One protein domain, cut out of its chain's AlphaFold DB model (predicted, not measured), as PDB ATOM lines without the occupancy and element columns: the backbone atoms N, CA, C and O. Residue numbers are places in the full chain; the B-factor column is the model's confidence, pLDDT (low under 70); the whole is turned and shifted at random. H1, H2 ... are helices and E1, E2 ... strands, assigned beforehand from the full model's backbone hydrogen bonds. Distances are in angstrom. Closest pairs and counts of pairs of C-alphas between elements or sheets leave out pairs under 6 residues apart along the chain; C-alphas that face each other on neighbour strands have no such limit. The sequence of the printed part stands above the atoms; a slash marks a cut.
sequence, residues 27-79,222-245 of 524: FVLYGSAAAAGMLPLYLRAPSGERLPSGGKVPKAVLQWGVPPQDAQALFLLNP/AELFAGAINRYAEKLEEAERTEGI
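This is residues 27 to 79 and 222 to 245 of the 524 residues of an uncharacterized protein of Paenibacillus sp. YN15 (UniProt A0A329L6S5). A small sheet of three parallel strands has one long helix, H3, running past it and beyond: H3 grazes the sheet with residues 226 to 236, and its residues 238 to 245 stick out from the body. Two short helices, H1 and H2, sit at one end of the sheet, H2 beside the beginning of H3, and a long unnamed stretch, residues 43 to 59, loops past E1. The printed part has 77 residues with three named helices and three named strands, in the order E1 H1 H2 E2 E3 H3; the sheet runs E1 E2 E3, parallel throughout, and the class is mixed, helices and strands. The whole is compact, with a radius of gyration of the C-alphas of 12.5 A, yet elongated in outline, spanning 41 by 26 by 21 A.

E1, residues 27 to 30, is an edge strand and the parallel neighbour of E2, residues 60 to 64, at 18 degrees; N 29 and O 62 are 2.8 A apart, within hydrogen-bond range. Residues 28 to 29 of E1 also form a short parallel pairing with residues 47 to 48. H1, residues 33 to 36, is only just on the sheet, with 5 pairs of C-alphas within 10 A, and only grazes it with residues 35 to 36. H2, residues 39 to 42, is also only just on the sheet, with 5 such pairs, and only grazes it with residues 39 to 40. H1 and H2 are close but not clearly touching, the closest C-alphas being those of Ala 33 and Pro 40, 7.7 A apart. E1, H1, H2 and E2 form a strand-helix-strand unit, two parallel neighbour strands with helices between them along the chain, and its crossover is left-handed. E2 is the inner strand and pairs in parallel with the edge strand E3, residues 75 to 77, at 18 degrees, with N 77 and O 61 within hydrogen-bond range at 2.8 A. H3, residues 222 to 245, touches H2 with residues 222 to 227 alone; their closest C-alphas, those of Leu 39 and Ala 222, are 4.7 A apart. H3 is on the sheet but only grazes it, and H3 and E1 are near each other, with 5 pairs of C-alphas within 10 A. H1 and H3 are apart. Every O i to N i+4 pair of H3 is within hydrogen-bond range; H1 and H2 are too short for such a pair, and each has its one O i to N i+3 pair within range.

E1 begins at C-alpha 27, (33.861, 9.580, 28.207), and measures 9.7 A. H1 and H2 have four residues each. E2 measures 13.0 A from C-alpha 60, (30.579, 12.981, 32.341), to C-alpha 64, and E3 measures 6.3 A. H3 measures 34.9 A and ends at C-alpha 245, (20.919, 29.031, 24.581).

The two C-alphas farthest apart are those of Ala 34 and Ile 245, 41.2 A. Residues 80 to 221 are not printed, and C-alphas 79 and 222 are 20.4 A apart across this cut. The link from H2 to E2 is long, with 17 residues. The mean pLDDT of the printed part is 83.6, and it is under 70 at residues 33 to 35, 54 to 56, 67 to 71 and 242 to 245.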
ATOM      1  N   PHE A  27      32.794  10.538  28.476       92.88
ATOM      2  CA  PHE A  27      33.861   9.580  28.207       92.88
ATOM      3  C   PHE A  27      33.630   8.275  28.980       92.88
ATOM      4  O   PHE A  27      33.235   8.304  30.149       92.88
ATOM      5  N   VAL A  28      33.889   7.128  28.351       93.38
ATOM      6  CA  VAL A  28      33.891   5.818  29.023       93.38
ATOM      7  C   VAL A  28      35.329   5.404  29.314       93.38
ATOM      8  O   VAL A  28      36.096   5.099  28.404       93.38
ATOM      9  N   LEU A  29      35.683   5.386  30.593       91.31
ATOM     10  CA  LEU A  29      36.996   4.992  31.081       91.31
ATOM     11  C   LEU A  29      36.960   3.521  31.522       91.31
ATOM     12  O   LEU A  29      36.223   3.183  32.454       91.31
ATOM     13  N   TYR A  30      37.760   2.660  30.886       88.25
ATOM     14  CA  TYR A  30      37.828   1.227  31.204       88.25
ATOM     15  C   TYR A  30      39.244   0.725  31.521       88.25
ATOM     16  O   TYR A  30      40.220   1.267  31.029       88.25
ATOM     17  N   GLY A  31      39.374  -0.284  32.394       77.00
ATOM     18  CA  GLY A  31      40.678  -0.683  32.965       77.00
ATOM     19  C   GLY A  31      41.621  -1.381  31.997       77.00
ATOM     20  O   GLY A  31      42.832  -1.237  32.102       77.00
ATOM     21  N   SER A  32      41.062  -2.147  31.069       74.81
ATOM     22  CA  SER A  32      41.763  -2.725  29.927       74.81
ATOM     23  C   SER A  32      40.736  -3.107  28.867       74.81
ATOM     24  O   SER A  32      39.566  -3.325  29.204       74.81
ATOM     25  N   ALA A  33      41.161  -3.263  27.614       66.62
ATOM     26  CA  ALA A  33      40.306  -3.846  26.573       66.62
ATOM     27  C   ALA A  33      39.715  -5.212  26.992       66.62
ATOM     28  O   ALA A  33      38.545  -5.484  26.744       66.62
ATOM     29  N   ALA A  34      40.480  -6.036  27.722       67.88
ATOM     30  CA  ALA A  34      40.004  -7.318  28.247       67.88
ATOM     31  C   ALA A  34      38.905  -7.161  29.316       67.88
ATOM     32  O   ALA A  34      37.937  -7.915  29.318       67.88
ATOM     33  N   ALA A  35      39.019  -6.165  30.202       69.38
ATOM     34  CA  ALA A  35      38.006  -5.871  31.222       69.38
ATOM     35  C   ALA A  35      36.745  -5.206  30.639       69.38
ATOM     36  O   ALA A  35      35.647  -5.380  31.167       69.38
ATOM     37  N   ALA A  36      36.894  -4.447  29.551       75.88
ATOM     38  CA  ALA A  36      35.777  -3.873  28.805       75.88
ATOM     39  C   ALA A  36      35.051  -4.916  27.935       75.88
ATOM     40  O   ALA A  36      33.902  -4.697  27.549       75.88
ATOM     41  N   GLY A  37      35.703  -6.045  27.637       83.38
ATOM     42  CA  GLY A  37      35.166  -7.095  26.778       83.38
ATOM     43  C   GLY A  37      34.745  -6.534  25.422       83.38
ATOM     44  O   GLY A  37      35.485  -5.791  24.782       83.38
ATOM     45  N   MET A  38      33.519  -6.848  25.009       85.75
ATOM     46  CA  MET A  38      32.960  -6.412  23.723       85.75
ATOM     47  C   MET A  38      32.417  -4.972  23.741       85.75
ATOM     48  O   MET A  38      32.025  -4.458  22.696       85.75
ATOM     49  N   LEU A  39      32.397  -4.289  24.896       88.50
ATOM     50  CA  LEU A  39      31.813  -2.947  25.028       88.50
ATOM     51  C   LEU A  39      32.370  -1.929  24.017       88.50
ATOM     52  O   LEU A  39      31.558  -1.253  23.382       88.50
ATOM     53  N   PRO A  40      33.702  -1.810  23.813       89.94
ATOM     54  CA  PRO A  40      34.256  -0.796  22.917       89.94
ATOM     55  C   PRO A  40      33.806  -0.951  21.459       89.94
ATOM     56  O   PRO A  40      33.745   0.045  20.747       89.94
ATOM     57  N   LEU A  41      33.438  -2.162  21.026       89.50
ATOM     58  CA  LEU A  41      32.983  -2.428  19.655       89.50
ATOM     59  C   LEU A  41      31.621  -1.793  19.344       89.50
ATOM     60  O   LEU A  41      31.320  -1.524  18.183       89.50
ATOM     61  N   TYR A  42      30.805  -1.535  20.370       94.12
ATOM     62  CA  TYR A  42      29.458  -0.970  20.230       94.12
ATOM     63  C   TYR A  42      29.362   0.499  20.684       94.12
ATOM     64  O   TYR A  42      28.312   1.142  20.533       94.12
ATOM     65  N   LEU A  43      30.428   1.057  21.266       94.44
ATOM     66  CA  LEU A  43      30.445   2.436  21.749       94.44
ATOM     67  C   LEU A  43      30.645   3.428  20.599       94.44
ATOM     68  O   LEU A  43      31.591   3.339  19.824       94.44
ATOM     69  N   ARG A  44      29.759   4.424  20.539       93.94
ATOM     70  CA  ARG A  44      29.947   5.656  19.759       93.94
ATOM     71  C   ARG A  44      30.510   6.777  20.626       93.94
ATOM     72  O   ARG A  44      31.218   7.643  20.123       93.94
ATOM     73  N   ALA A  45      30.179   6.768  21.918       89.56
ATOM     74  CA  ALA A  45      30.762   7.687  22.880       89.56
ATOM     75  C   ALA A  45      32.290   7.477  22.964       89.56
ATOM     76  O   ALA A  45      32.740   6.326  22.969       89.56
ATOM     77  N   PRO A  46      33.089   8.555  23.069       92.00
ATOM     78  CA  PRO A  46      34.531   8.453  23.273       92.00
ATOM     79  C   PRO A  46      34.882   7.545  24.455       92.00
ATOM     80  O   PRO A  46      34.252   7.613  25.515       92.00
ATOM     81  N   SER A  47      35.881   6.681  24.280       92.25
ATOM     82  CA  SER A  47      36.257   5.703  25.300       92.25
ATOM     83  C   SER A  47      37.734   5.320  25.234       92.25
ATOM     84  O   SER A  47      38.381   5.512  24.203       92.25
ATOM     85  N   GLY A  48      38.280   4.805  26.335       91.06
ATOM     86  CA  GLY A  48      39.681   4.395  26.406       91.06
ATOM     87  C   GLY A  48      40.153   4.035  27.812       91.06
ATOM     88  O   GLY A  48      39.414   4.149  28.789       91.06
ATOM     89  N   GLU A  49      41.424   3.641  27.909       88.62
ATOM     90  CA  GLU A  49      42.071   3.257  29.176       88.62
ATOM     91  C   GLU A  49      42.595   4.445  29.990       88.62
ATOM     92  O   GLU A  49      42.954   4.321  31.161       88.62
ATOM     93  N   ARG A  50      42.653   5.624  29.368       86.88
ATOM     94  CA  ARG A  50      43.120   6.865  29.984       86.88
ATOM     95  C   ARG A  50      42.168   7.989  29.635       86.88
ATOM     96  O   ARG A  50      41.636   8.034  28.527       86.88
ATOM     97  N   LEU A  51      41.985   8.908  30.578       85.94
ATOM     98  CA  LEU A  51      41.265  10.142  30.301       85.94
ATOM     99  C   LEU A  51      42.010  10.956  29.224       85.94
ATOM    100  O   LEU A  51      43.245  10.920  29.186       85.94
ATOM    101  N   PRO A  52      41.291  11.705  28.371       83.44
ATOM    102  CA  PRO A  52      41.913  12.578  27.381       83.44
ATOM    103  C   PRO A  52      42.888  13.579  28.024       83.44
ATOM    104  O   PRO A  52      42.550  14.256  28.996       83.44
ATOM    105  N   SER A  53      44.094  13.705  27.466       73.88
ATOM    106  CA  SER A  53      45.078  14.731  27.839       73.88
ATOM    107  C   SER A  53      44.855  16.037  27.061       73.88
ATOM    108  O   SER A  53      44.365  16.006  25.934       73.88
ATOM    109  N   GLY A  54      45.257  17.189  27.619       67.38
ATOM    110  CA  GLY A  54      45.254  18.476  26.897       67.38
ATOM    111  C   GLY A  54      44.049  19.393  27.153       67.38
ATOM    112  O   GLY A  54      43.572  20.055  26.236       67.38
ATOM    113  N   GLY A  55      43.529  19.438  28.386       61.84
ATOM    114  CA  GLY A  55      42.539  20.439  28.823       61.84
ATOM    115  C   GLY A  55      41.073  20.152  28.467       61.84
ATOM    116  O   GLY A  55      40.181  20.834  28.969       61.84
ATOM    117  N   LYS A  56      40.786  19.119  27.666       69.44
ATOM    118  CA  LYS A  56      39.416  18.665  27.368       69.44
ATOM    119  C   LYS A  56      38.921  17.701  28.452       69.44
ATOM    120  O   LYS A  56      38.894  16.491  28.243       69.44
ATOM    121  N   VAL A  57      38.560  18.229  29.624       76.19
ATOM    122  CA  VAL A  57      37.952  17.417  30.692       76.19
ATOM    123  C   VAL A  57      36.520  17.055  30.278       76.19
ATOM    124  O   VAL A  57      35.711  17.966  30.079       76.19
ATOM    125  N   PRO A  58      36.183  15.762  30.131       85.12
ATOM    126  CA  PRO A  58      34.816  15.361  29.829       85.12
ATOM    127  C   PRO A  58      33.882  15.757  30.974       85.12
ATOM    128  O   PRO A  58      34.231  15.646  32.153       85.12
ATOM    129  N   LYS A  59      32.668  16.200  30.641       86.00
ATOM    130  CA  LYS A  59      31.681  16.577  31.663       86.00
ATOM    131  C   LYS A  59      31.173  15.358  32.417       86.00
ATOM    132  O   LYS A  59      31.051  15.421  33.634       86.00
ATOM    133  N   ALA A  60      30.919  14.253  31.728       91.25
ATOM    134  CA  ALA A  60      30.579  12.981  32.341       91.25
ATOM    135  C   ALA A  60      31.668  11.931  32.109       91.25
ATOM    136  O   ALA A  60      32.169  11.776  31.000       91.25
ATOM    137  N   VAL A  61      31.994  11.158  33.141       93.31
ATOM    138  CA  VAL A  61      32.887   9.998  33.029       93.31
ATOM    139  C   VAL A  61      32.174   8.777  33.576       93.31
ATOM    140  O   VAL A  61      31.743   8.784  34.726       93.31
ATOM    141  N   LEU A  62      32.062   7.725  32.766       93.31
ATOM    142  CA  LEU A  62      31.668   6.398  33.233       93.31
ATOM    143  C   LEU A  62      32.904   5.559  33.506       93.31
ATOM    144  O   LEU A  62      33.709   5.340  32.606       93.31
ATOM    145  N   GLN A  63      33.011   5.060  34.733       91.50
ATOM    146  CA  GLN A  63      34.040   4.108  35.131       91.50
ATOM    147  C   GLN A  63      33.540   2.676  34.935       91.50
ATOM    148  O   GLN A  63      32.533   2.276  35.530       91.50
ATOM    149  N   TRP A  64      34.251   1.906  34.109       89.81
ATOM    150  CA  TRP A  64      33.920   0.516  33.798       89.81
ATOM    151  C   TRP A  64      35.112  -0.415  34.026       89.81
ATOM    152  O   TRP A  64      36.053  -0.451  33.239       89.81
ATOM    153  N   GLY A  65      35.095  -1.187  35.113       79.38
ATOM    154  CA  GLY A  65      36.167  -2.151  35.393       79.38
ATOM    155  C   GLY A  65      37.559  -1.518  35.555       79.38
ATOM    156  O   GLY A  65      38.564  -2.192  35.358       79.38
ATOM    157  N   VAL A  66      37.630  -0.221  35.876       75.31
ATOM    158  CA  VAL A  66      38.877   0.469  36.230       75.31
ATOM    159  C   VAL A  66      39.138   0.401  37.729       75.31
ATOM    160  O   VAL A  66      38.189   0.483  38.516       75.31
ATOM    161  N   PRO A  67      40.420   0.377  38.148       67.75
ATOM    162  CA  PRO A  67      40.789   0.856  39.464       67.75
ATOM    163  C   PRO A  67      40.195   2.252  39.657       67.75
ATOM    164  O   PRO A  67      40.260   3.075  38.741       67.75
ATOM    165  N   PRO A  68      39.592   2.533  40.807       60.56
ATOM    166  CA  PRO A  68      38.838   3.759  40.955       60.56
ATOM    167  C   PRO A  68      39.731   5.000  40.846       60.56
ATOM    168  O   PRO A  68      40.760   5.085  41.514       60.56
ATOM    169  N   GLN A  69      39.338   5.958  40.007       66.88
ATOM    170  CA  GLN A  69      40.073   7.209  39.790       66.88
ATOM    171  C   GLN A  69      39.186   8.407  40.143       66.88
ATOM    172  O   GLN A  69      38.011   8.434  39.779       66.88
ATOM    173  N   ASP A  70      39.732   9.424  40.804       61.22
ATOM    174  CA  ASP A  70      39.019  10.693  40.964       61.22
ATOM    175  C   ASP A  70      39.150  11.499  39.667       61.22
ATOM    176  O   ASP A  70      40.127  12.207  39.429       61.22
ATOM    177  N   ALA A  71      38.164  11.351  38.782       65.88
ATOM    178  CA  ALA A  71      38.055  12.192  37.602       65.88
ATOM    179  C   ALA A  71      37.484  13.559  38.005       65.88
ATOM    180  O   ALA A  71      36.462  13.629  38.682       65.88
ATOM    181  N   GLN A  72      38.073  14.652  37.513       70.62
ATOM    182  CA  GLN A  72      37.562  16.023  37.709       70.62
ATOM    183  C   GLN A  72      36.275  16.324  36.908       70.62
ATOM    184  O   GLN A  72      35.937  17.482  36.663       70.62
ATOM    185  N   ALA A  73      35.567  15.284  36.467       75.56
ATOM    186  CA  ALA A  73      34.346  15.397  35.691       75.56
ATOM    187  C   ALA A  73      33.226  16.031  36.524       75.56
ATOM    188  O   ALA A  73      33.150  15.863  37.740       75.56
ATOM    189  N   LEU A  74      32.317  16.728  35.845       79.50
ATOM    190  CA  LEU A  74      31.100  17.253  36.464       79.50
ATOM    191  C   LEU A  74      30.223  16.117  37.014       79.50
ATOM    192  O   LEU A  74      29.637  16.238  38.086       79.50
ATOM    193  N   PHE A  75      30.153  15.016  36.269       87.56
ATOM    194  CA  PHE A  75      29.317  13.858  36.536       87.56
ATOM    195  C   PHE A  75      30.159  12.585  36.510       87.56
ATOM    196  O   PHE A  75      30.622  12.154  35.454       87.56
ATOM    197  N   LEU A  76      30.337  11.955  37.666       90.75
ATOM    198  CA  LEU A  76      31.034  10.678  37.766       90.75
ATOM    199  C   LEU A  76      30.015   9.543  37.889       90.75
ATOM    200  O   LEU A  76      29.331   9.406  38.902       90.75
ATOM    201  N   LEU A  77      29.914   8.723  36.845       93.31
ATOM    202  CA  LEU A  77      29.086   7.525  36.823       93.31
ATOM    203  C   LEU A  77      29.917   6.349  37.346       93.31
ATOM    204  O   LEU A  77      31.028   6.108  36.874       93.31
ATOM    205  N   ASN A  78      29.336   5.608  38.294       92.31
ATOM    206  CA  ASN A  78      30.011   4.574  39.088       92.31
ATOM    207  C   ASN A  78      31.245   5.098  39.846       92.31
ATOM    208  O   ASN A  78      32.347   4.592  39.650       92.31
ATOM    209  N   PRO A  79      31.077   6.092  40.737       90.38
ATOM    210  CA  PRO A  79      32.182   6.619  41.520       90.38
ATOM    211  C   PRO A  79      32.810   5.533  42.401       90.38
ATOM    212  O   PRO A  79      32.129   4.619  42.879       90.38
ATOM    213  N   ALA A 222      26.938  -6.295  26.084       94.12
ATOM    214  CA  ALA A 222      27.747  -5.214  25.526       94.12
ATOM    215  C   ALA A 222      26.907  -4.279  24.645       94.12
ATOM    216  O   ALA A 222      26.947  -3.065  24.849       94.12
ATOM    217  N   GLU A 223      26.091  -4.831  23.743       95.81
ATOM    218  CA  GLU A 223      25.166  -4.070  22.898       95.81
ATOM    219  C   GLU A 223      24.183  -3.239  23.745       95.81
ATOM    220  O   GLU A 223      24.012  -2.036  23.519       95.81
ATOM    221  N   LEU A 224      23.563  -3.856  24.759       96.50
ATOM    222  CA  LEU A 224      22.587  -3.194  25.630       96.50
ATOM    223  C   LEU A 224      23.203  -2.024  26.406       96.50
ATOM    224  O   LEU A 224      22.644  -0.919  26.406       96.50
ATOM    225  N   PHE A 225      24.345  -2.249  27.063       97.06
ATOM    226  CA  PHE A 225      25.029  -1.209  27.828       97.06
ATOM    227  C   PHE A 225      25.584  -0.113  26.919       97.06
ATOM    228  O   PHE A 225      25.335   1.062  27.192       97.06
ATOM    229  N   ALA A 226      26.258  -0.458  25.819       96.69
ATOM    230  CA  ALA A 226      26.777   0.529  24.876       96.69
ATOM    231  C   ALA A 226      25.652   1.370  24.261       96.69
ATOM    232  O   ALA A 226      25.751   2.596  24.212       96.69
ATOM    233  N   GLY A 227      24.535   0.748  23.874       97.56
ATOM    234  CA  GLY A 227      23.357   1.456  23.383       97.56
ATOM    235  C   GLY A 227      22.789   2.441  24.410       97.56
ATOM    236  O   GLY A 227      22.428   3.563  24.053       97.56
ATOM    237  N   ALA A 228      22.732   2.058  25.689       97.62
ATOM    238  CA  ALA A 228      22.292   2.944  26.768       97.62
ATOM    239  C   ALA A 228      23.273   4.099  27.028       97.62
ATOM    240  O   ALA A 228      22.837   5.242  27.180       97.62
ATOM    241  N   ILE A 229      24.578   3.815  27.018       96.69
ATOM    242  CA  ILE A 229      25.651   4.805  27.165       96.69
ATOM    243  C   ILE A 229      25.607   5.825  26.026       96.69
ATOM    244  O   ILE A 229      25.600   7.026  26.285       96.69
ATOM    245  N   ASN A 230      25.503   5.364  24.778       96.31
ATOM    246  CA  ASN A 230      25.434   6.233  23.604       96.31
ATOM    247  C   ASN A 230      24.219   7.173  23.684       96.31
ATOM    248  O   ASN A 230      24.370   8.382  23.534       96.31
ATOM    249  N   ARG A 231      23.031   6.649  24.033       96.06
ATOM    250  CA  ARG A 231      21.827   7.480  24.236       96.06
ATOM    251  C   ARG A 231      21.989   8.493  25.371       96.06
ATOM    252  O   ARG A 231      21.409   9.573  25.316       96.06
ATOM    253  N   TYR A 232      22.719   8.140  26.427       95.38
ATOM    254  CA  TYR A 232      22.990   9.058  27.531       95.38
ATOM    255  C   TYR A 232      23.919  10.193  27.098       95.38
ATOM    256  O   TYR A 232      23.628  11.345  27.407       95.38
ATOM    257  N   ALA A 233      24.992   9.881  26.366       93.69
ATOM    258  CA  ALA A 233      25.909  10.877  25.814       93.69
ATOM    259  C   ALA A 233      25.178  11.849  24.869       93.69
ATOM    260  O   ALA A 233      25.260  13.061  25.053       93.69
ATOM    261  N   GLU A 234      24.361  11.322  23.949       92.88
ATOM    262  CA  GLU A 234      23.541  12.118  23.022       92.88
ATOM    263  C   GLU A 234      22.591  13.077  23.765       92.88
ATOM    264  O   GLU A 234      22.511  14.263  23.440       92.88
ATOM    265  N   LYS A 235      21.903  12.593  24.810       91.25
ATOM    266  CA  LYS A 235      21.010  13.431  25.627       91.25
ATOM    267  C   LYS A 235      21.748  14.469  26.461       91.25
ATOM    268  O   LYS A 235      21.209  15.548  26.699       91.25
ATOM    269  N   LEU A 236      22.957  14.155  26.921       89.19
ATOM    270  CA  LEU A 236      23.783  15.109  27.651       89.19
ATOM    271  C   LEU A 236      24.192  16.273  26.736       89.19
ATOM    272  O   LEU A 236      24.048  17.430  27.129       89.19
ATOM    273  N   GLU A 237      24.592  15.979  25.498       87.81
ATOM    274  CA  GLU A 237      24.894  16.987  24.468       87.81
ATOM    275  C   GLU A 237      23.675  17.819  24.075       87.81
ATOM    276  O   GLU A 237      23.782  19.031  23.883       87.81
ATOM    277  N   GLU A 238      22.512  17.184  23.938       86.19
ATOM    278  CA  GLU A 238      21.255  17.882  23.669       86.19
ATOM    279  C   GLU A 238      20.911  18.854  24.801       86.19
ATOM    280  O   GLU A 238      20.716  20.041  24.542       86.19
ATOM    281  N   ALA A 239      20.927  18.380  26.051       81.19
ATOM    282  CA  ALA A 239      20.662  19.211  27.220       81.19
ATOM    283  C   ALA A 239      21.626  20.403  27.300       81.19
ATOM    284  O   ALA A 239      21.216  21.512  27.621       81.19
ATOM    285  N   GLU A 240      22.901  20.210  26.959       75.81
ATOM    286  CA  GLU A 240      23.883  21.295  26.906       75.81
ATOM    287  C   GLU A 240      23.601  22.334  25.829       75.81
ATOM    288  O   GLU A 240      23.727  23.527  26.099       75.81
ATOM    289  N   ARG A 241      23.219  21.906  24.623       76.00
ATOM    290  CA  ARG A 241      22.860  22.837  23.546       76.00
ATOM    291  C   ARG A 241      21.655  23.678  23.939       76.00
ATOM    292  O   ARG A 241      21.682  24.894  23.760       76.00
ATOM    293  N   THR A 242      20.632  23.052  24.512       68.38
ATOM    294  CA  THR A 242      19.447  23.767  24.994       68.38
ATOM    295  C   THR A 242      19.805  24.704  26.154       68.38
ATOM    296  O   THR A 242      19.345  25.841  26.173       68.38
ATOM    297  N   GLU A 243      20.693  24.289  27.064       63.03
ATOM    298  CA  GLU A 243      21.143  25.105  28.200       63.03
ATOM    299  C   GLU A 243      22.054  26.287  27.842       63.03
ATOM    300  O   GLU A 243      21.903  27.368  28.415       63.03
ATOM    301  N   GLY A 244      22.956  26.138  26.871       55.47
ATOM    302  CA  GLY A 244      23.808  27.235  26.394       55.47
ATOM    303  C   GLY A 244      23.013  28.370  25.734       55.47
ATOM    304  O   GLY A 244      23.391  29.536  25.841       55.47
ATOM    305  N   ILE A 245      21.871  28.046  25.117       50.72
ATOM    306  CA  ILE A 245      20.919  29.031  24.581       50.72
ATOM    307  C   ILE A 245      20.238  29.809  25.721       50.72
ATOM    308  O   ILE A 245      20.004  31.009  25.593       50.72
TER     309      ILE A 245